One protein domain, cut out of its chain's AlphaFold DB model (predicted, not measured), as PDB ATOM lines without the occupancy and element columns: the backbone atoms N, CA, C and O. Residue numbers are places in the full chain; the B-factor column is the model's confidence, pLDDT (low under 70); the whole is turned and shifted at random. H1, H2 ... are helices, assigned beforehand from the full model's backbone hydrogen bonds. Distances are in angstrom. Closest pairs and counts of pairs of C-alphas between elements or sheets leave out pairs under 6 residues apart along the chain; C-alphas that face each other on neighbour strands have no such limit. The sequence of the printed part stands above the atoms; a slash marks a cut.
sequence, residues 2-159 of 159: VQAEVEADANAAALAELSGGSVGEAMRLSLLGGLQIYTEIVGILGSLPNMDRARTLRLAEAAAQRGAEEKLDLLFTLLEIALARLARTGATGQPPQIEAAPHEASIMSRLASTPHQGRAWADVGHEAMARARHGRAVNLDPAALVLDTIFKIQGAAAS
ATOM      1  N   VAL A   2     126.373 150.609 133.911       72.75
ATOM      2  CA  VAL A   2     124.988 150.470 133.395       72.75
ATOM      3  C   VAL A   2     124.880 150.186 131.884       72.75
ATOM      4  O   VAL A   2     124.126 149.315 131.483       72.75
ATOM      5  N   GLN A   3     125.645 150.871 131.027       68.94
ATOM      6  CA  GLN A   3     125.545 150.673 129.570       68.94
ATOM      7  C   GLN A   3     126.015 149.281 129.108       68.94
ATOM      8  O   GLN A   3     125.391 148.686 128.239       68.94
ATOM      9  N   ALA A   4     127.086 148.756 129.710       68.88
ATOM     10  CA  ALA A   4     127.609 147.429 129.384       68.88
ATOM     11  C   ALA A   4     126.680 146.309 129.880       68.88
ATOM     12  O   ALA A   4     126.585 145.263 129.250       68.88
ATOM     13  N   GLU A   5     125.983 146.543 130.991       75.06
ATOM     14  CA  GLU A   5     124.988 145.623 131.550       75.06
ATOM     15  C   GLU A   5     123.739 145.549 130.660       75.06
ATOM     16  O   GLU A   5     123.324 144.462 130.275       75.06
ATOM     17  N   VAL A   6     123.228 146.700 130.202       76.38
ATOM     18  CA  VAL A   6     122.097 146.760 129.258       76.38
ATOM     19  C   VAL A   6     122.431 146.099 127.914       76.38
ATOM     20  O   VAL A   6     121.588 145.416 127.336       76.38
ATOM     21  N   GLU A   7     123.653 146.276 127.406       79.25
ATOM     22  CA  GLU A   7     124.094 145.637 126.160       79.25
ATOM     23  C   GLU A   7     124.261 144.117 126.316       79.25
ATOM     24  O   GLU A   7     123.886 143.355 125.423       79.25
ATOM     25  N   ALA A   8     124.773 143.658 127.462       81.44
ATOM     26  CA  ALA A   8     124.862 142.235 127.772       81.44
ATOM     27  C   ALA A   8     123.471 141.581 127.852       81.44
ATOM     28  O   ALA A   8     123.271 140.517 127.262       81.44
ATOM     29  N   ASP A   9     122.506 142.240 128.496       85.56
ATOM     30  CA  ASP A   9     121.123 141.763 128.591       85.56
ATOM     31  C   ASP A   9     120.438 141.716 127.217       85.56
ATOM     32  O   ASP A   9     119.780 140.730 126.879       85.56
ATOM     33  N   ALA A  10     120.640 142.743 126.384       86.94
ATOM     34  CA  ALA A  10     120.111 142.775 125.022       86.94
ATOM     35  C   ALA A  10     120.691 141.645 124.153       86.94
ATOM     36  O   ALA A  10     119.950 140.954 123.452       86.94
ATOM     37  N   ASN A  11     122.002 141.401 124.243       92.31
ATOM     38  CA  ASN A  11     122.655 140.307 123.525       92.31
ATOM     39  C   ASN A  11     122.169 138.933 124.007       92.31
ATOM     40  O   ASN A  11     121.954 138.037 123.189       92.31
ATOM     41  N   ALA A  12     121.953 138.761 125.313       93.12
ATOM     42  CA  ALA A  12     121.405 137.527 125.868       93.12
ATOM     43  C   ALA A  12     119.972 137.269 125.378       93.12
ATOM     44  O   ALA A  12     119.661 136.149 124.966       93.12
ATOM     45  N   ALA A  13     119.122 138.300 125.351       94.06
ATOM     46  CA  ALA A  13     117.766 138.204 124.816       94.06
ATOM     47  C   ALA A  13     117.764 137.859 123.316       94.06
ATOM     48  O   ALA A  13     117.038 136.960 122.895       94.06
ATOM     49  N   ALA A  14     118.624 138.504 122.521       95.50
ATOM     50  CA  ALA A  14     118.775 138.215 121.097       95.50
ATOM     51  C   ALA A  14     119.244 136.771 120.839       95.50
ATOM     52  O   ALA A  14     118.699 136.082 119.978       95.50
ATOM     53  N   LEU A  15     120.222 136.279 121.608       96.44
ATOM     54  CA  LEU A  15     120.692 134.894 121.513       96.44
ATOM     55  C   LEU A  15     119.609 133.890 121.920       96.44
ATOM     56  O   LEU A  15     119.441 132.874 121.246       96.44
ATOM     57  N   ALA A  16     118.864 134.159 122.994       95.12
ATOM     58  CA  ALA A  16     117.751 133.312 123.425       95.12
ATOM     59  C   ALA A  16     116.664 133.226 122.344       95.12
ATOM     60  O   ALA A  16     116.149 132.147 122.053       95.12
ATOM     61  N   GLU A  17     116.377 134.354 121.703       95.19
ATOM     62  CA  GLU A  17     115.383 134.453 120.647       95.19
ATOM     63  C   GLU A  17     115.815 133.711 119.369       95.19
ATOM     64  O   GLU A  17     115.051 132.910 118.829       95.19
ATOM     65  N   LEU A  18     117.055 133.905 118.903       96.88
ATOM     66  CA  LEU A  18     117.575 133.212 117.715       96.88
ATOM     67  C   LEU A  18     117.780 131.709 117.941       96.88
ATOM     68  O   LEU A  18     117.599 130.920 117.018       96.88
ATOM     69  N   SER A  19     118.138 131.305 119.159       96.44
ATOM     70  CA  SER A  19     118.321 129.892 119.522       96.44
ATOM     71  C   SER A  19     117.012 129.143 119.780       96.44
ATOM     72  O   SER A  19     117.042 127.933 120.019       96.44
ATOM     73  N   GLY A  20     115.867 129.836 119.798       92.50
ATOM     74  CA  GLY A  20     114.583 129.245 120.180       92.50
ATOM     75  C   GLY A  20     114.572 128.715 121.620       92.50
ATOM     76  O   GLY A  20     113.922 127.709 121.899       92.50
ATOM     77  N   GLY A  21     115.336 129.345 122.521       89.44
ATOM     78  CA  GLY A  21     115.479 128.937 123.923       89.44
ATOM     79  C   GLY A  21     116.459 127.781 124.173       89.44
ATOM     80  O   GLY A  21     116.624 127.359 125.319       89.44
ATOM     81  N   SER A  22     117.132 127.262 123.142       95.12
ATOM     82  CA  SER A  22     118.151 126.219 123.302       95.12
ATOM     83  C   SER A  22     119.472 126.806 123.802       95.12
ATOM     84  O   SER A  22     120.169 127.506 123.072       95.12
ATOM     85  N   VAL A  23     119.875 126.453 125.027       93.56
ATOM     86  CA  VAL A  23     121.154 126.901 125.617       93.56
ATOM     87  C   VAL A  23     122.353 126.462 124.770       93.56
ATOM     88  O   VAL A  23     123.284 127.238 124.566       93.56
ATOM     89  N   GLY A  24     122.327 125.233 124.245       94.06
ATOM     90  CA  GLY A  24     123.393 124.718 123.382       94.06
ATOM     91  C   GLY A  24     123.534 125.525 122.093       94.06
ATOM     92  O   GLY A  24     124.647 125.882 121.709       94.06
ATOM     93  N   GLU A  25     122.406 125.882 121.470       96.00
ATOM     94  CA  GLU A  25     122.428 126.702 120.259       96.00
ATOM     95  C   GLU A  25     122.811 128.152 120.569       96.00
ATOM     96  O   GLU A  25     123.603 128.733 119.840       96.00
ATOM     97  N   ALA A  26     122.362 128.723 121.692       96.12
ATOM     98  CA  ALA A  26     122.787 130.053 122.130       96.12
ATOM     99  C   ALA A  26     124.311 130.132 122.341       96.12
ATOM    100  O   ALA A  26     124.949 131.098 121.916       96.12
ATOM    101  N   MET A  27     124.920 129.097 122.934       95.31
ATOM    102  CA  MET A  27     126.379 129.005 123.056       95.31
ATOM    103  C   MET A  27     127.056 128.887 121.690       95.31
ATOM    104  O   MET A  27     128.028 129.597 121.438       95.31
ATOM    105  N   ARG A  28     126.538 128.042 120.789       95.38
ATOM    106  CA  ARG A  28     127.059 127.912 119.419       95.38
ATOM    107  C   ARG A  28     127.005 129.245 118.668       95.38
ATOM    108  O   ARG A  28     128.005 129.650 118.078       95.38
ATOM    109  N   LEU A  29     125.875 129.949 118.738       97.12
ATOM    110  CA  LEU A  29     125.697 131.290 118.183       97.12
ATOM    111  C   LEU A  29     126.727 132.260 118.760       97.12
ATOM    112  O   LEU A  29     127.397 132.954 118.003       97.12
ATOM    113  N   SER A  30     126.911 132.284 120.080       95.75
ATOM    114  CA  SER A  30     127.904 133.156 120.710       95.75
ATOM    115  C   SER A  30     129.335 132.843 120.257       95.75
ATOM    116  O   SER A  30     130.094 133.767 119.973       95.75
ATOM    117  N   LEU A  31     129.714 131.563 120.177       95.12
ATOM    118  CA  LEU A  31     131.070 131.128 119.812       95.12
ATOM    119  C   LEU A  31     131.426 131.451 118.357       95.12
ATOM    120  O   LEU A  31     132.567 131.796 118.056       95.12
ATOM    121  N   LEU A  32     130.451 131.352 117.453       95.38
ATOM    122  CA  LEU A  32     130.658 131.540 116.018       95.38
ATOM    123  C   LEU A  32     130.378 132.974 115.534       95.38
ATOM    124  O   LEU A  32     130.531 133.249 114.343       95.38
ATOM    125  N   GLY A  33     130.004 133.894 116.432       95.50
ATOM    126  CA  GLY A  33     129.674 135.280 116.079       95.50
ATOM    127  C   GLY A  33     128.304 135.429 115.407       95.50
ATOM    128  O   GLY A  33     128.130 136.207 114.470       95.50
ATOM    129  N   GLY A  34     127.325 134.645 115.854       96.69
ATOM    130  CA  GLY A  34     125.991 134.548 115.268       96.69
ATOM    131  C   GLY A  34     125.213 135.861 115.271       96.69
ATOM    132  O   GLY A  34     124.557 136.157 114.280       96.69
ATOM    133  N   LEU A  35     125.332 136.690 116.317       97.38
ATOM    134  CA  LEU A  35     124.676 138.007 116.346       97.38
ATOM    135  C   LEU A  35     125.236 138.950 115.273       97.38
ATOM    136  O   LEU A  35     124.481 139.681 114.633       97.38
ATOM    137  N   GLN A  36     126.549 138.910 115.037       96.56
ATOM    138  CA  GLN A  36     127.191 139.711 113.996       96.56
ATOM    139  C   GLN A  36     126.754 139.239 112.605       96.56
ATOM    140  O   GLN A  36     126.378 140.059 111.770       96.56
ATOM    141  N   ILE A  37     126.731 137.922 112.371       97.31
ATOM    142  CA  ILE A  37     126.251 137.347 111.105       97.31
ATOM    143  C   ILE A  37     124.775 137.706 110.877       97.31
ATOM    144  O   ILE A  37     124.411 138.142 109.785       97.31
ATOM    145  N   TYR A  38     123.932 137.574 111.904       98.38
ATOM    146  CA  TYR A  38     122.512 137.913 111.817       98.38
ATOM    147  C   TYR A  38     122.295 139.401 111.529       98.38
ATOM    148  O   TYR A  38     121.475 139.756 110.684       98.38
ATOM    149  N   THR A  39     123.085 140.272 112.160       97.94
ATOM    150  CA  THR A  39     123.063 141.716 111.896       97.94
ATOM    151  C   THR A  39     123.398 142.031 110.438       97.94
ATOM    152  O   THR A  39     122.706 142.835 109.814       97.94
ATOM    153  N   GLU A  40     124.406 141.375 109.854       97.75
ATOM    154  CA  GLU A  40     124.727 141.558 108.434       97.75
ATOM    155  C   GLU A  40     123.613 141.035 107.516       97.75
ATOM    156  O   GLU A  40     123.266 141.716 106.549       97.75
ATOM    157  N   ILE A  41     122.991 139.893 107.836       98.12
ATOM    158  CA  ILE A  41     121.824 139.380 107.096       98.12
ATOM    159  C   ILE A  41     120.687 140.408 107.114       98.12
ATOM    160  O   ILE A  41     120.194 140.795 106.053       98.12
ATOM    161  N   VAL A  42     120.287 140.889 108.295       98.25
ATOM    162  CA  VAL A  42     119.208 141.880 108.436       98.25
ATOM    163  C   VAL A  42     119.572 143.186 107.728       98.25
ATOM    164  O   VAL A  42     118.725 143.776 107.057       98.25
ATOM    165  N   GLY A  43     120.839 143.599 107.777       97.88
ATOM    166  CA  GLY A  43     121.346 144.751 107.036       97.88
ATOM    167  C   GLY A  43     121.257 144.596 105.513       97.88
ATOM    168  O   GLY A  43     120.950 145.570 104.823       97.88
ATOM    169  N   ILE A  44     121.498 143.395 104.970       97.69
ATOM    170  CA  ILE A  44     121.302 143.095 103.539       97.69
ATOM    171  C   ILE A  44     119.814 143.111 103.198       97.69
ATOM    172  O   ILE A  44     119.424 143.808 102.260       97.69
ATOM    173  N   LEU A  45     118.972 142.416 103.972       97.75
ATOM    174  CA  LEU A  45     117.518 142.419 103.774       97.75
ATOM    175  C   LEU A  45     116.971 143.854 103.794       97.75
ATOM    176  O   LEU A  45     116.195 144.243 102.924       97.75
ATOM    177  N   GLY A  46     117.465 144.688 104.711       97.31
ATOM    178  CA  GLY A  46     117.129 146.106 104.811       97.31
ATOM    179  C   GLY A  46     117.413 146.922 103.546       97.31
ATOM    180  O   GLY A  46     116.709 147.897 103.296       97.31
ATOM    181  N   SER A  47     118.370 146.516 102.710       96.81
ATOM    182  CA  SER A  47     118.669 147.198 101.439       96.81
ATOM    183  C   SER A  47     117.730 146.817 100.287       96.81
ATOM    184  O   SER A  47     117.698 147.495  99.260       96.81
ATOM    185  N   LEU A  48     116.934 145.755 100.433       96.06
ATOM    186  CA  LEU A  48     116.069 145.271  99.361       96.06
ATOM    187  C   LEU A  48     114.942 146.275  99.023       96.06
ATOM    188  O   LEU A  48     114.422 146.951  99.926       96.06
ATOM    189  N   PRO A  49     114.556 146.386  97.730       92.56
ATOM    190  CA  PRO A  49     114.986 145.550  96.591       92.56
ATOM    191  C   PRO A  49     116.330 145.961  95.953       92.56
ATOM    192  O   PRO A  49     116.904 145.204  95.165       92.56
ATOM    193  N   ASN A  50     116.858 147.136  96.305       93.44
ATOM    194  CA  ASN A  50     118.112 147.679  95.777       93.44
ATOM    195  C   ASN A  50     119.307 147.179  96.592       93.44
ATOM    196  O   ASN A  50     119.933 147.928  97.339       93.44
ATOM    197  N   MET A  51     119.595 145.890  96.442       94.38
ATOM    198  CA  MET A  51     120.574 145.182  97.257       94.38
ATOM    199  C   MET A  51     121.943 145.877  97.329       94.38
ATOM    200  O   MET A  51     122.559 146.180  96.301       94.38
ATOM    201  N   ASP A  52     122.462 146.035  98.549       96.31
ATOM    202  CA  ASP A  52     123.840 146.462  98.797       96.31
ATOM    203  C   ASP A  52     124.813 145.353  98.370       96.31
ATOM    204  O   ASP A  52     125.126 144.412  99.111       96.31
ATOM    205  N   ARG A  53     125.290 145.466  97.128       95.12
ATOM    206  CA  ARG A  53     126.231 144.518  96.521       95.12
ATOM    207  C   ARG A  53     127.532 144.408  97.309       95.12
ATOM    208  O   ARG A  53     128.069 143.312  97.425       95.12
ATOM    209  N   ALA A  54     128.035 145.515  97.854       96.06
ATOM    210  CA  ALA A  54     129.306 145.521  98.564       96.06
ATOM    211  C   ALA A  54     129.194 144.768  99.894       96.06
ATOM    212  O   ALA A  54     130.066 143.966 100.219       96.06
ATOM    213  N   ARG A  55     128.107 144.982 100.650       96.12
ATOM    214  CA  ARG A  55     127.828 144.210 101.872       96.12
ATOM    215  C   ARG A  55     127.631 142.726 101.571       96.12
ATOM    216  O   ARG A  55     128.199 141.884 102.260       96.12
ATOM    217  N   THR A  56     126.894 142.421 100.507       96.56
ATOM    218  CA  THR A  56     126.620 141.046 100.072       96.56
ATOM    219  C   THR A  56     127.901 140.286  99.709       96.56
ATOM    220  O   THR A  56     128.103 139.168 100.176       96.56
ATOM    221  N   LEU A  57     128.801 140.911  98.940       96.50
ATOM    222  CA  LEU A  57     130.096 140.321  98.582       96.50
ATOM    223  C   LEU A  57     130.967 140.059  99.813       96.50
ATOM    224  O   LEU A  57     131.478 138.954  99.959       96.50
ATOM    225  N   ARG A  58     131.068 141.022 100.740       96.00
ATOM    226  CA  ARG A  58     131.841 140.832 101.980       96.00
ATOM    227  C   ARG A  58     131.332 139.655 102.810       96.00
ATOM    228  O   ARG A  58     132.137 138.902 103.352       96.00
ATOM    229  N   LEU A  59     130.011 139.490 102.912       95.81
ATOM    230  CA  LEU A  59     129.415 138.365 103.634       95.81
ATOM    231  C   LEU A  59     129.741 137.023 102.958       95.81
ATOM    232  O   LEU A  59     130.112 136.071 103.641       95.81
ATOM    233  N   ALA A  60     129.650 136.962 101.626       95.44
ATOM    234  CA  ALA A  60     129.978 135.764 100.856       95.44
ATOM    235  C   ALA A  60     131.466 135.388 100.960       95.44
ATOM    236  O   ALA A  60     131.793 134.227 101.194       95.44
ATOM    237  N   GLU A  61     132.366 136.367 100.852       95.00
ATOM    238  CA  GLU A  61     133.811 136.166 101.009       95.00
ATOM    239  C   GLU A  61     134.165 135.671 102.416       95.00
ATOM    240  O   GLU A  61     134.955 134.740 102.563       95.00
ATOM    241  N   ALA A  62     133.547 136.244 103.456       92.75
ATOM    242  CA  ALA A  62     133.746 135.806 104.836       92.75
ATOM    243  C   ALA A  62     133.306 134.348 105.052       92.75
ATOM    244  O   ALA A  62     133.968 133.601 105.774       92.75
ATOM    245  N   ALA A  63     132.219 133.930 104.402       88.19
ATOM    246  CA  ALA A  63     131.699 132.569 104.483       88.19
ATOM    247  C   ALA A  63     132.528 131.539 103.687       88.19
ATOM    248  O   ALA A  63     132.401 130.341 103.924       88.19
ATOM    249  N   ALA A  64     133.384 131.995 102.768       91.44
ATOM    250  CA  ALA A  64     134.248 131.154 101.937       91.44
ATOM    251  C   ALA A  64     135.705 131.079 102.420       91.44
ATOM    252  O   ALA A  64     136.550 130.462 101.767       91.44
ATOM    253  N   GLN A  65     136.028 131.703 103.556       93.62
ATOM    254  CA  GLN A  65     137.364 131.600 104.133       93.62
ATOM    255  C   GLN A  65     137.695 130.145 104.491       93.62
ATOM    256  O   GLN A  65     136.852 129.368 104.933       93.62
ATOM    257  N   ARG A  66     138.962 129.766 104.322       88.69
ATOM    258  CA  ARG A  66     139.444 128.423 104.660       88.69
ATOM    259  C   ARG A  66     139.223 128.144 106.154       88.69
ATOM    260  O   ARG A  66     139.713 128.910 106.983       88.69
ATOM    261  N   GLY A  67     138.533 127.052 106.495       89.38
ATOM    262  CA  GLY A  67     138.169 126.736 107.883       89.38
ATOM    263  C   GLY A  67     136.873 127.400 108.372       89.38
ATOM    264  O   GLY A  67     136.599 127.382 109.571       89.38
ATOM    265  N   ALA A  68     136.100 128.043 107.488       90.75
ATOM    266  CA  ALA A  68     134.840 128.706 107.829       90.75
ATOM    267  C   ALA A  68     133.602 127.812 107.638       90.75
ATOM    268  O   ALA A  68     132.487 128.330 107.616       90.75
ATOM    269  N   GLU A  69     133.755 126.491 107.521       92.12
ATOM    270  CA  GLU A  69     132.651 125.569 107.231       92.12
ATOM    271  C   GLU A  69     131.526 125.680 108.275       92.12
ATOM    272  O   GLU A  69     130.360 125.824 107.921       92.12
ATOM    273  N   GLU A  70     131.856 125.736 109.569       93.25
ATOM    274  CA  GLU A  70     130.847 125.913 110.626       93.25
ATOM    275  C   GLU A  70     130.150 127.282 110.574       93.25
ATOM    276  O   GLU A  70     128.969 127.394 110.914       93.25
ATOM    277  N   LYS A  71     130.864 128.329 110.135       93.62
ATOM    278  CA  LYS A  71     130.303 129.677 109.965       93.62
ATOM    279  C   LYS A  71     129.402 129.761 108.742       93.62
ATOM    280  O   LYS A  71     128.377 130.430 108.813       93.62
ATOM    281  N   LEU A  72     129.748 129.081 107.653       95.06
ATOM    282  CA  LEU A  72     128.889 128.936 106.480       95.06
ATOM    283  C   LEU A  72     127.581 128.226 106.858       95.06
ATOM    284  O   LEU A  72     126.495 128.661 106.477       95.06
ATOM    285  N   ASP A  73     127.670 127.176 107.669       94.50
ATOM    286  CA  ASP A  73     126.506 126.423 108.144       94.50
ATOM    287  C   ASP A  73     125.624 127.278 109.040       94.50
ATOM    288  O   ASP A  73     124.395 127.293 108.912       94.50
ATOM    289  N   LEU A  74     126.261 128.039 109.930       95.81
ATOM    290  CA  LEU A  74     125.569 129.013 110.748       95.81
ATOM    291  C   LEU A  74     124.917 130.118 109.905       95.81
ATOM    292  O   LEU A  74     123.773 130.470 110.170       95.81
ATOM    293  N   LEU A  75     125.594 130.629 108.876       97.19
ATOM    294  CA  LEU A  75     125.057 131.649 107.977       97.19
ATOM    295  C   LEU A  75     123.747 131.183 107.334       97.19
ATOM    296  O   LEU A  75     122.756 131.909 107.391       97.19
ATOM    297  N   PHE A  76     123.710 129.974 106.765       96.69
ATOM    298  CA  PHE A  76     122.479 129.442 106.170       96.69
ATOM    299  C   PHE A  76     121.381 129.205 107.209       96.69
ATOM    300  O   PHE A  76     120.222 129.510 106.941       96.69
ATOM    301  N   THR A  77     121.740 128.739 108.408       96.31
ATOM    302  CA  THR A  77     120.785 128.579 109.519       96.31
ATOM    303  C   THR A  77     120.150 129.920 109.901       96.31
ATOM    304  O   THR A  77     118.933 130.033 110.025       96.31
ATOM    305  N   LEU A  78     120.962 130.969 110.042       98.00
ATOM    306  CA  LEU A  78     120.498 132.314 110.380       98.00
ATOM    307  C   LEU A  78     119.683 132.953 109.253       98.00
ATOM    308  O   LEU A  78     118.721 133.669 109.524       98.00
ATOM    309  N   LEU A  79     120.030 132.672 107.997       97.88
ATOM    310  CA  LEU A  79     119.259 133.122 106.844       97.88
ATOM    311  C   LEU A  79     117.879 132.448 106.805       97.88
ATOM    312  O   LEU A  79     116.879 133.125 106.579       97.88
ATOM    313  N   GLU A  80     117.801 131.147 107.102       96.88
ATOM    314  CA  GLU A  80     116.538 130.412 107.253       96.88
ATOM    315  C   GLU A  80     115.680 130.999 108.389       96.88
ATOM    316  O   GLU A  80     114.490 131.259 108.189       96.88
ATOM    317  N   ILE A  81     116.282 131.315 109.545       97.56
ATOM    318  CA  ILE A  81     115.605 131.997 110.663       97.56
ATOM    319  C   ILE A  81     115.068 133.372 110.237       97.56
ATOM    320  O   ILE A  81     113.898 133.674 110.494       97.56
ATOM    321  N   ALA A  82     115.885 134.191 109.568       98.25
ATOM    322  CA  ALA A  82     115.494 135.528 109.123       98.25
ATOM    323  C   ALA A  82     114.308 135.476 108.148       98.25
ATOM    324  O   ALA A  82     113.337 136.217 108.309       98.25
ATOM    325  N   LEU A  83     114.343 134.564 107.170       97.81
ATOM    326  CA  LEU A  83     113.259 134.392 106.200       97.81
ATOM    327  C   LEU A  83     111.986 133.845 106.852       97.81
ATOM    328  O   LEU A  83     110.894 134.308 106.533       97.81
ATOM    329  N   ALA A  84     112.103 132.923 107.811       97.44
ATOM    330  CA  ALA A  84     110.954 132.431 108.567       97.44
ATOM    331  C   ALA A  84     110.300 133.544 109.403       97.44
ATOM    332  O   ALA A  84     109.073 133.655 109.443       97.44
ATOM    333  N   ARG A  85     111.100 134.397 110.056       97.56
ATOM    334  CA  ARG A  85     110.610 135.574 110.792       97.56
ATOM    335  C   ARG A  85     109.930 136.583 109.864       97.56
ATOM    336  O   ARG A  85     108.842 137.069 110.179       97.56
ATOM    337  N   LEU A  86     110.514 136.831 108.696       97.62
ATOM    338  CA  LEU A  86     109.961 137.725 107.681       97.62
ATOM    339  C   LEU A  86     108.631 137.200 107.114       97.62
ATOM    340  O   LEU A  86     107.646 137.935 107.041       97.62
ATOM    341  N   ALA A  87     108.560 135.904 106.808       98.12
ATOM    342  CA  ALA A  87     107.336 135.241 106.370       98.12
ATOM    343  C   ALA A  87     106.222 135.324 107.426       98.12
ATOM    344  O   ALA A  87     105.083 135.670 107.103       98.12
ATOM    345  N   ARG A  88     106.550 135.068 108.703       97.94
ATOM    346  CA  ARG A  88     105.601 135.215 109.820       97.94
ATOM    347  C   ARG A  88     105.123 136.652 109.989       97.94
ATOM    348  O   ARG A  88     103.936 136.848 110.241       97.94
ATOM    349  N   THR A  89     106.005 137.633 109.803       98.31
ATOM    350  CA  THR A  89     105.637 139.056 109.846       98.31
ATOM    351  C   THR A  89     104.568 139.361 108.802       98.31
ATOM    352  O   THR A  89     103.520 139.892 109.152       98.31
ATOM    353  N   GLY A  90     104.753 138.923 107.554       97.62
ATOM    354  CA  GLY A  90     103.733 139.105 106.516       97.62
ATOM    355  C   GLY A  90     102.440 138.342 106.784       97.62
ATOM    356  O   GLY A  90     101.354 138.873 106.569       97.62
ATOM    357  N   ALA A  91     102.533 137.110 107.290       97.88
ATOM    358  CA  ALA A  91     101.363 136.280 107.570       97.88
ATOM    359  C   ALA A  91     100.491 136.824 108.715       97.88
ATOM    360  O   ALA A  91      99.272 136.667 108.680       97.88
ATOM    361  N   THR A  92     101.108 137.436 109.729       97.69
ATOM    362  CA  THR A  92     100.433 137.875 110.965       97.69
ATOM    363  C   THR A  92     100.250 139.389 111.058       97.69
ATOM    364  O   THR A  92      99.464 139.857 111.878       97.69
ATOM    365  N   GLY A  93     100.981 140.161 110.251       96.94
ATOM    366  CA  GLY A  93     101.100 141.612 110.393       96.94
ATOM    367  C   GLY A  93     101.891 142.050 111.632       96.94
ATOM    368  O   GLY A  93     101.888 143.234 111.960       96.94
ATOM    369  N   GLN A  94     102.537 141.119 112.342       96.94
ATOM    370  CA  GLN A  94     103.249 141.385 113.590       96.94
ATOM    371  C   GLN A  94     104.737 141.060 113.423       96.94
ATOM    372  O   GLN A  94     105.087 139.889 113.241       96.94
ATOM    373  N   PRO A  95     105.631 142.062 113.480       96.06
ATOM    374  CA  PRO A  95     107.062 141.806 113.486       96.06
ATOM    375  C   PRO A  95     107.516 141.194 114.827       96.06
ATOM    376  O   PRO A  95     106.759 141.200 115.809       96.06
ATOM    377  N   PRO A  96     108.757 140.675 114.899       93.94
ATOM    378  CA  PRO A  96     109.317 140.150 116.138       93.94
ATOM    379  C   PRO A  96     109.255 141.154 117.293       93.94
ATOM    380  O   PRO A  96     109.566 142.327 117.118       93.94
ATOM    381  N   GLN A  97     108.875 140.678 118.483       92.88
ATOM    382  CA  GLN A  97     108.830 141.510 119.695       92.88
ATOM    383  C   GLN A  97     110.230 141.791 120.251       92.88
ATOM    384  O   GLN A  97     110.485 142.872 120.772       92.88
ATOM    385  N   ILE A  98     111.130 140.813 120.123       94.50
ATOM    386  CA  ILE A  98     112.552 140.944 120.444       94.50
ATOM    387  C   ILE A  98     113.312 141.044 119.121       94.50
ATOM    388  O   ILE A  98     113.290 140.111 118.304       94.50
ATOM    389  N   GLU A  99     113.961 142.190 118.917       95.50
ATOM    390  CA  GLU A  99     114.902 142.394 117.818       95.50
ATOM    391  C   GLU A  99     116.239 141.730 118.162       95.50
ATOM    392  O   GLU A  99     116.828 141.995 119.208       95.50
ATOM    393  N   ALA A 100     116.726 140.877 117.264       96.25
ATOM    394  CA  ALA A 100     118.049 140.267 117.356       96.25
ATOM    395  C   ALA A 100     119.100 141.003 116.502       96.25
ATOM    396  O   ALA A 100     120.281 140.656 116.526       96.25
ATOM    397  N   ALA A 101     118.670 142.019 115.752       97.19
ATOM    398  CA  ALA A 101     119.517 142.949 115.019       97.19
ATOM    399  C   ALA A 101     118.866 144.343 114.980       97.19
ATOM    400  O   ALA A 101     117.638 144.437 115.014       97.19
ATOM    401  N   PRO A 102     119.649 145.427 114.844       95.19
ATOM    402  CA  PRO A 102     119.099 146.776 114.764       95.19
ATOM    403  C   PRO A 102     118.069 146.943 113.638       95.19
ATOM    404  O   PRO A 102     118.346 146.616 112.481       95.19
ATOM    405  N   HIS A 103     116.917 147.533 113.971       96.31
ATOM    406  CA  HIS A 103     115.840 147.886 113.037       96.31
ATOM    407  C   HIS A 103     115.125 146.690 112.396       96.31
ATOM    408  O   HIS A 103     114.409 146.864 111.403       96.31
ATOM    409  N   GLU A 104     115.298 145.487 112.942       98.06
ATOM    410  CA  GLU A 104     114.750 144.255 112.383       98.06
ATOM    411  C   GLU A 104     113.228 144.333 112.193       98.06
ATOM    412  O   GLU A 104     112.730 144.024 111.107       98.06
ATOM    413  N   ALA A 105     112.479 144.806 113.195       97.81
ATOM    414  CA  ALA A 105     111.021 144.837 113.137       97.81
ATOM    415  C   ALA A 105     110.507 145.803 112.061       97.81
ATOM    416  O   ALA A 105     109.556 145.496 111.334       97.81
ATOM    417  N   SER A 106     111.167 146.957 111.925       97.75
ATOM    418  CA  SER A 106     110.856 147.963 110.903       97.75
ATOM    419  C   SER A 106     111.154 147.442 109.494       97.75
ATOM    420  O   SER A 106     110.320 147.548 108.589       97.75
ATOM    421  N   ILE A 107     112.320 146.811 109.309       98.06
ATOM    422  CA  ILE A 107     112.720 146.201 108.036       98.06
ATOM    423  C   ILE A 107     111.734 145.101 107.635       98.06
ATOM    424  O   ILE A 107     111.244 145.112 106.504       98.06
ATOM    425  N   MET A 108     111.400 144.188 108.552       98.06
ATOM    426  CA  MET A 108     110.487 143.082 108.262       98.06
ATOM    427  C   MET A 108     109.075 143.566 107.934       98.06
ATOM    428  O   MET A 108     108.497 143.118 106.947       98.06
ATOM    429  N   SER A 109     108.550 144.533 108.691       97.81
ATOM    430  CA  SER A 109     107.232 145.127 108.423       97.81
ATOM    431  C   SER A 109     107.156 145.776 107.040       97.81
ATOM    432  O   SER A 109     106.143 145.661 106.351       97.81
ATOM    433  N   ARG A 110     108.235 146.437 106.599       97.06
ATOM    434  CA  ARG A 110     108.307 147.051 105.266       97.06
ATOM    435  C   ARG A 110     108.376 146.013 104.146       97.06
ATOM    436  O   ARG A 110     107.747 146.200 103.110       97.06
ATOM    437  N   LEU A 111     109.166 144.955 104.324       97.06
ATOM    438  CA  LEU A 111     109.386 143.920 103.306       97.06
ATOM    439  C   LEU A 111     108.236 142.905 103.215       97.06
ATOM    440  O   LEU A 111     108.055 142.270 102.178       97.06
ATOM    441  N   ALA A 112     107.472 142.730 104.290       96.88
ATOM    442  CA  ALA A 112     106.373 141.779 104.380       96.88
ATOM    443  C   ALA A 112     105.119 142.474 104.928       96.88
ATOM    444  O   ALA A 112     104.609 142.139 105.991       96.88
ATOM    445  N   SER A 113     104.618 143.458 104.183       95.81
ATOM    446  CA  SER A 113     103.443 144.254 104.567       95.81
ATOM    447  C   SER A 113     102.105 143.532 104.361       95.81
ATOM    448  O   SER A 113     101.064 144.001 104.818       95.81
ATOM    449  N   THR A 114     102.112 142.394 103.658       96.56
ATOM    450  CA  THR A 114     100.906 141.619 103.340       96.56
ATOM    451  C   THR A 114     101.115 140.113 103.527       96.56
ATOM    452  O   THR A 114     102.236 139.620 103.351       96.56
ATOM    453  N   PRO A 115     100.037 139.337 103.760       97.31
ATOM    454  CA  PRO A 115     100.111 137.874 103.782       97.31
ATOM    455  C   PRO A 115     100.627 137.262 102.477       97.31
ATOM    456  O   PRO A 115     101.288 136.225 102.504       97.31
ATOM    457  N   HIS A 116     100.361 137.907 101.336       96.44
ATOM    458  CA  HIS A 116     100.896 137.491 100.040       96.44
ATOM    459  C   HIS A 116     102.428 137.573 100.016       96.44
ATOM    460  O   HIS A 116     103.091 136.593  99.689       96.44
ATOM    461  N   GLN A 117     102.993 138.709 100.439       96.44
ATOM    462  CA  GLN A 117     104.445 138.862 100.569       96.44
ATOM    463  C   GLN A 117     105.020 137.885 101.601       96.44
ATOM    464  O   GLN A 117     106.044 137.261 101.344       96.44
ATOM    465  N   GLY A 118     104.339 137.677 102.735       97.12
ATOM    466  CA  GLY A 118     104.736 136.669 103.723       97.12
ATOM    467  C   GLY A 118     104.861 135.261 103.127       97.12
ATOM    468  O   GLY A 118     105.832 134.558 103.401       97.12
ATOM    469  N   ARG A 119     103.925 134.870 102.253       97.25
ATOM    470  CA  ARG A 119     103.991 133.600 101.515       97.25
ATOM    471  C   ARG A 119     105.156 133.566 100.526       97.25
ATOM    472  O   ARG A 119     105.900 132.595 100.536       97.25
ATOM    473  N   ALA A 120     105.366 134.632  99.753       96.69
ATOM    474  CA  ALA A 120     106.500 134.723  98.830       96.69
ATOM    475  C   ALA A 120     107.853 134.549  99.551       96.69
ATOM    476  O   ALA A 120     108.733 133.846  99.054       96.69
ATOM    477  N   TRP A 121     107.998 135.113 100.757       97.56
ATOM    478  CA  TRP A 121     109.186 134.927 101.597       97.56
ATOM    479  C   TRP A 121     109.361 133.490 102.100       97.56
ATOM    480  O   TRP A 121     110.483 132.981 102.123       97.56
ATOM    481  N   ALA A 122     108.269 132.820 102.478       97.38
ATOM    482  CA  ALA A 122     108.312 131.410 102.864       97.38
ATOM    483  C   ALA A 122     108.740 130.518 101.687       97.38
ATOM    484  O   ALA A 122     109.635 129.684 101.836       97.38
ATOM    485  N   ASP A 123     108.142 130.736 100.513       96.94
ATOM    486  CA  ASP A 123     108.397 129.944  99.311       96.94
ATOM    487  C   ASP A 123     109.847 130.125  98.832       96.94
ATOM    488  O   ASP A 123     110.571 129.141  98.639       96.94
ATOM    489  N   VAL A 124     110.322 131.374  98.718       96.50
ATOM    490  CA  VAL A 124     111.706 131.644  98.298       96.50
ATOM    491  C   VAL A 124     112.718 131.094  99.298       96.50
ATOM    492  O   VAL A 124     113.744 130.562  98.878       96.50
ATOM    493  N   GLY A 125     112.429 131.169 100.603       95.31
ATOM    494  CA  GLY A 125     113.290 130.611 101.640       95.31
ATOM    495  C   GLY A 125     113.415 129.099 101.522       95.31
ATOM    496  O   GLY A 125     114.533 128.585 101.479       95.31
ATOM    497  N   HIS A 126     112.295 128.394 101.364       94.88
ATOM    498  CA  HIS A 126     112.302 126.946 101.169       94.88
ATOM    499  C   HIS A 126     113.118 126.540  99.932       94.88
ATOM    500  O   HIS A 126     113.995 125.675 100.011       94.88
ATOM    501  N   GLU A 127     112.890 127.194  98.790       95.31
ATOM    502  CA  GLU A 127     113.642 126.890  97.573       95.31
ATOM    503  C   GLU A 127     115.137 127.222  97.685       95.31
ATOM    504  O   GLU A 127     115.983 126.465  97.200       95.31
ATOM    505  N   ALA A 128     115.473 128.378  98.265       94.12
ATOM    506  CA  ALA A 128     116.849 128.837  98.392       94.12
ATOM    507  C   ALA A 128     117.649 127.909  99.317       94.12
ATOM    508  O   ALA A 128     118.753 127.504  98.958       94.12
ATOM    509  N   MET A 129     117.068 127.477 100.442       93.88
ATOM    510  CA  MET A 129     117.725 126.535 101.354       93.88
ATOM    511  C   MET A 129     117.875 125.140 100.735       93.88
ATOM    512  O   MET A 129     118.911 124.500 100.913       93.88
ATOM    513  N   ALA A 130     116.890 124.668  99.962       93.62
ATOM    514  CA  ALA A 130     117.003 123.399  99.241       93.62
ATOM    515  C   ALA A 130     118.161 123.420  98.226       93.62
ATOM    516  O   ALA A 130     118.966 122.484  98.182       93.62
ATOM    517  N   ARG A 131     118.293 124.509  97.456       91.38
ATOM    518  CA  ARG A 131     119.416 124.700  96.524       91.38
ATOM    519  C   ARG A 131     120.752 124.824  97.248       91.38
ATOM    520  O   ARG A 131     121.702 124.166  96.832       91.38
ATOM    521  N   ALA A 132     120.817 125.575  98.347       91.38
ATOM    522  CA  ALA A 132     122.022 125.690  99.164       91.38
ATOM    523  C   ALA A 132     122.508 124.310  99.647       91.38
ATOM    524  O   ALA A 132     123.658 123.934  99.432       91.38
ATOM    525  N   ARG A 133     121.607 123.500 100.221       92.56
ATOM    526  CA  ARG A 133     121.918 122.133 100.681       92.56
ATOM    527  C   ARG A 133     122.408 121.240  99.536       92.56
ATOM    528  O   ARG A 133     123.401 120.533  99.701       92.56
ATOM    529  N   HIS A 134     121.759 121.297  98.371       91.44
ATOM    530  CA  HIS A 134     122.196 120.537  97.197       91.44
ATOM    531  C   HIS A 134     123.575 120.986  96.689       91.44
ATOM    532  O   HIS A 134     124.441 120.148  96.456       91.44
ATOM    533  N   GLY A 135     123.802 122.297  96.578       90.06
ATOM    534  CA  GLY A 135     125.077 122.873  96.155       90.06
ATOM    535  C   GLY A 135     126.241 122.441  97.045       90.06
ATOM    536  O   GLY A 135     127.305 122.072  96.553       90.06
ATOM    537  N   ARG A 136     126.013 122.375  98.360       90.38
ATOM    538  CA  ARG A 136     126.998 121.831  99.304       90.38
ATOM    539  C   ARG A 136     127.277 120.349  99.074       90.38
ATOM    540  O   ARG A 136     128.434 119.948  99.084       90.38
ATOM    541  N   ALA A 137     126.242 119.544  98.828       91.25
ATOM    542  CA  ALA A 137     126.393 118.108  98.590       91.25
ATOM    543  C   ALA A 137     127.225 117.787  97.333       91.25
ATOM    544  O   ALA A 137     127.832 116.721  97.256       91.25
ATOM    545  N   VAL A 138     127.273 118.711  96.366       94.25
ATOM    546  CA  VAL A 138     128.083 118.589  95.143       94.25
ATOM    547  C   VAL A 138     129.382 119.411  95.184       94.25
ATOM    548  O   VAL A 138     130.035 119.559  94.157       94.25
ATOM    549  N   ASN A 139     129.793 119.898  96.364       90.69
ATOM    550  CA  ASN A 139     131.025 120.669  96.596       90.69
ATOM    551  C   ASN A 139     131.131 121.978  95.787       90.69
ATOM    552  O   ASN A 139     132.204 122.309  95.280       90.69
ATOM    553  N   LEU A 140     130.030 122.726  95.650       90.56
ATOM    554  CA  LEU A 140     130.093 124.074  95.075       90.56
ATOM    555  C   LEU A 140     130.927 125.022  95.944       90.56
ATOM    556  O   LEU A 140     130.971 124.892  97.168       90.56
ATOM    557  N   ASP A 141     131.539 126.009  95.287       93.88
ATOM    558  CA  ASP A 141     132.232 127.111  95.949       93.88
ATOM    559  C   ASP A 141     131.295 127.835  96.947       93.88
ATOM    560  O   ASP A 141     130.194 128.251  96.559       93.88
ATOM    561  N   PRO A 142     131.694 128.000  98.225       94.12
ATOM    562  CA  PRO A 142     130.846 128.614  99.243       94.12
ATOM    563  C   PRO A 142     130.417 130.050  98.937       94.12
ATOM    564  O   PRO A 142     129.263 130.401  99.191       94.12
ATOM    565  N   ALA A 143     131.306 130.882  98.382       95.56
ATOM    566  CA  ALA A 143     130.976 132.276  98.089       95.56
ATOM    567  C   ALA A 143     129.920 132.345  96.984       95.56
ATOM    568  O   ALA A 143     128.913 133.040  97.136       95.56
ATOM    569  N   ALA A 144     130.103 131.578  95.905       94.88
ATOM    570  CA  ALA A 144     129.134 131.479  94.821       94.88
ATOM    571  C   ALA A 144     127.759 131.016  95.324       94.88
ATOM    572  O   ALA A 144     126.736 131.581  94.934       94.88
ATOM    573  N   LEU A 145     127.727 130.038  96.235       95.31
ATOM    574  CA  LEU A 145     126.487 129.528  96.814       95.31
ATOM    575  C   LEU A 145     125.745 130.581  97.654       95.31
ATOM    576  O   LEU A 145     124.523 130.710  97.550       95.31
ATOM    577  N   VAL A 146     126.471 131.342  98.479       96.44
ATOM    578  CA  VAL A 146     125.897 132.436  99.279       96.44
ATOM    579  C   VAL A 146     125.337 133.528  98.370       96.44
ATOM    580  O   VAL A 146     124.205 133.968  98.570       96.44
ATOM    581  N   LEU A 147     126.090 133.932  97.343       96.25
ATOM    582  CA  LEU A 147     125.652 134.950  96.387       96.25
ATOM    583  C   LEU A 147     124.391 134.522  95.631       96.25
ATOM    584  O   LEU A 147     123.433 135.291  95.586       96.25
ATOM    585  N   ASP A 148     124.354 133.300  95.090       95.06
ATOM    586  CA  ASP A 148     123.179 132.763  94.385       95.06
ATOM    587  C   ASP A 148     121.935 132.752  95.284       95.06
ATOM    588  O   ASP A 148     120.856 133.215  94.900       95.06
ATOM    589  N   THR A 149     122.109 132.310  96.533       95.94
ATOM    590  CA  THR A 149     121.042 132.292  97.540       95.94
ATOM    591  C   THR A 149     120.489 133.699  97.781       95.94
ATOM    592  O   THR A 149     119.273 133.901  97.750       95.94
ATOM    593  N   ILE A 150     121.360 134.690  97.981       95.50
ATOM    594  CA  ILE A 150     120.947 136.073  98.238       95.50
ATOM    595  C   ILE A 150     120.289 136.697  96.994       95.50
ATOM    596  O   ILE A 150     119.260 137.360  97.127       95.50
ATOM    597  N   PHE A 151     120.803 136.451  95.784       94.56
ATOM    598  CA  PHE A 151     120.177 136.939  94.547       94.56
ATOM    599  C   PHE A 151     118.774 136.370  94.343       94.56
ATOM    600  O   PHE A 151     117.859 137.092  93.938       94.56
ATOM    601  N   LYS A 152     118.564 135.092  94.672       94.12
ATOM    602  CA  LYS A 152     117.228 134.498  94.641       94.12
ATOM    603  C   LYS A 152     116.281 135.195  95.626       94.12
ATOM    604  O   LYS A 152     115.156 135.515  95.249       94.12
ATOM    605  N   ILE A 153     116.735 135.445  96.855       94.50
ATOM    606  CA  ILE A 153     115.968 136.158  97.892       94.50
ATOM    607  C   ILE A 153     115.624 137.581  97.431       94.50
ATOM    608  O   ILE A 153     114.482 138.011  97.574       94.50
ATOM    609  N   GLN A 154     116.574 138.296  96.819       94.44
ATOM    610  CA  GLN A 154     116.339 139.623  96.247       94.44
ATOM    611  C   GLN A 154     115.194 139.609  95.224       94.44
ATOM    612  O   GLN A 154     114.388 140.538  95.207       94.44
ATOM    613  N   GLY A 155     115.093 138.560  94.401       91.31
ATOM    614  CA  GLY A 155     114.020 138.413  93.417       91.31
ATOM    615  C   GLY A 155     112.615 138.447  94.029       91.31
ATOM    616  O   GLY A 155     111.728 139.071  93.456       91.31
ATOM    617  N   ALA A 156     112.426 137.859  95.216       90.38
ATOM    618  CA  ALA A 156     111.142 137.881  95.928       90.38
ATOM    619  C   ALA A 156     110.796 139.259  96.518       90.38
ATOM    620  O   ALA A 156     109.627 139.575  96.719       90.38
ATOM    621  N   ALA A 157     111.795 140.107  96.779       88.00
ATOM    622  CA  ALA A 157     111.563 141.481  97.229       88.00
ATOM    623  C   ALA A 157     111.068 142.405  96.107       88.00
ATOM    624  O   ALA A 157     110.520 143.471  96.381       88.00
ATOM    625  N   ALA A 158     111.358 142.044  94.856       81.12
ATOM    626  CA  ALA A 158     111.056 142.842  93.672       81.12
ATOM    627  C   ALA A 158     109.718 142.463  93.009       81.12
ATOM    628  O   ALA A 158     109.338 143.106  92.029       81.12
ATOM    629  N   SER A 159     109.044 141.424  93.515       68.94
ATOM    630  CA  SER A 159     107.786 140.871  92.993       68.94
ATOM    631  C   SER A 159     106.540 141.373  93.711       68.94
ATOM    632  O   SER A 159     106.615 141.586  94.942       68.94
TER     633      SER A 159
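Overview. This is residues 2 to 159 of the 159 residues of an uncharacterized protein of Sulfitobacter sp (UniProt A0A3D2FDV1). The longest helix, H5, runs through the middle of a helical body, with H7 side by side with it and H8 folding back on H7; the three make an up-and-down bundle whose centres form a triangle. On another side of H5, H3 crosses it, with H4 and H6 packing on H3, while H2 packs across one end of H5 and residues 2 to 9 of H1 stick out as a free arm. The printed part has 158 residues with eight named helices, H1 to H8 in order, and no named strand: the class is all helix. It is compact, with a radius of gyration of the C-alphas of 15.2 A, and spans 47 by 40 by 28 A.

Along the chain. H5, residues 69 to 92, is 34.7 A long and begins at C-alpha 69 (132.651, 125.569, 107.231). H7, residues 115 to 137, is 33.3 A long, and H8, residues 142 to 157, is 23.3 A long and ends at C-alpha 157 (111.563, 141.481, 97.229). H3 is residues 34 to 47, 20.1 A long; H4 is residues 53 to 63; H6 is residues 104 to 111. H1, residues 2 to 18, is 24.5 A long and begins at C-alpha 2 (124.988, 150.470, 133.395); H2 is residues 23 to 32.

Arrangement. H5 is the hub, touching five helices. It touches H7 at a shallow tilt of 17 degrees, opposite ways, closest at the C-alphas of Gly 90 and Gly 118, 3.8 A apart. H7 and H8 form a helical hairpin, at 16 degrees, closest at the C-alphas of Ala 128 and Thr 149, 5.5 A. H5 and H8 are close but not clearly touching, with the C-alphas of Leu 72 and Pro 142 7.5 A apart. With residues 74 to 82 alone, H5 touches H3 at a steep tilt of 52 degrees, closest at the C-alphas of Tyr 38 and Leu 78, 6.1 A. H3 and H4 form a helical hairpin, at 24 degrees, closest at the C-alphas of Ile 44 and Thr 56, 6.7 A. H4 also touches H8, closest at the C-alphas of Ala 60 and Ala 143, 4.6 A. H6 touches H5, closest at the C-alphas of Leu 86 and Met 108, 5.4 A. H2 touches H5, closest at the C-alphas of Leu 32 and Lys 71, 6.3 A. H1 touches H2 with residues 15 to 18 alone, closest at the C-alphas of Leu 15 and Ala 26, 5.3 A. H1 and H7 are apart. Every O i to N i+4 pair is within hydrogen-bond range in H1 to H7; in H8, 11 of 12 are.

Size, cuts and confidence. The C-alphas of Val 2 and Val 138, the two farthest apart, are 49.9 A from each other. The printed part has no cut, and the link from H5 to H6, 11 residues, is the one long link. The mean pLDDT of the printed part is 94.0; residues 3 to 4 and residue 159 are under 70.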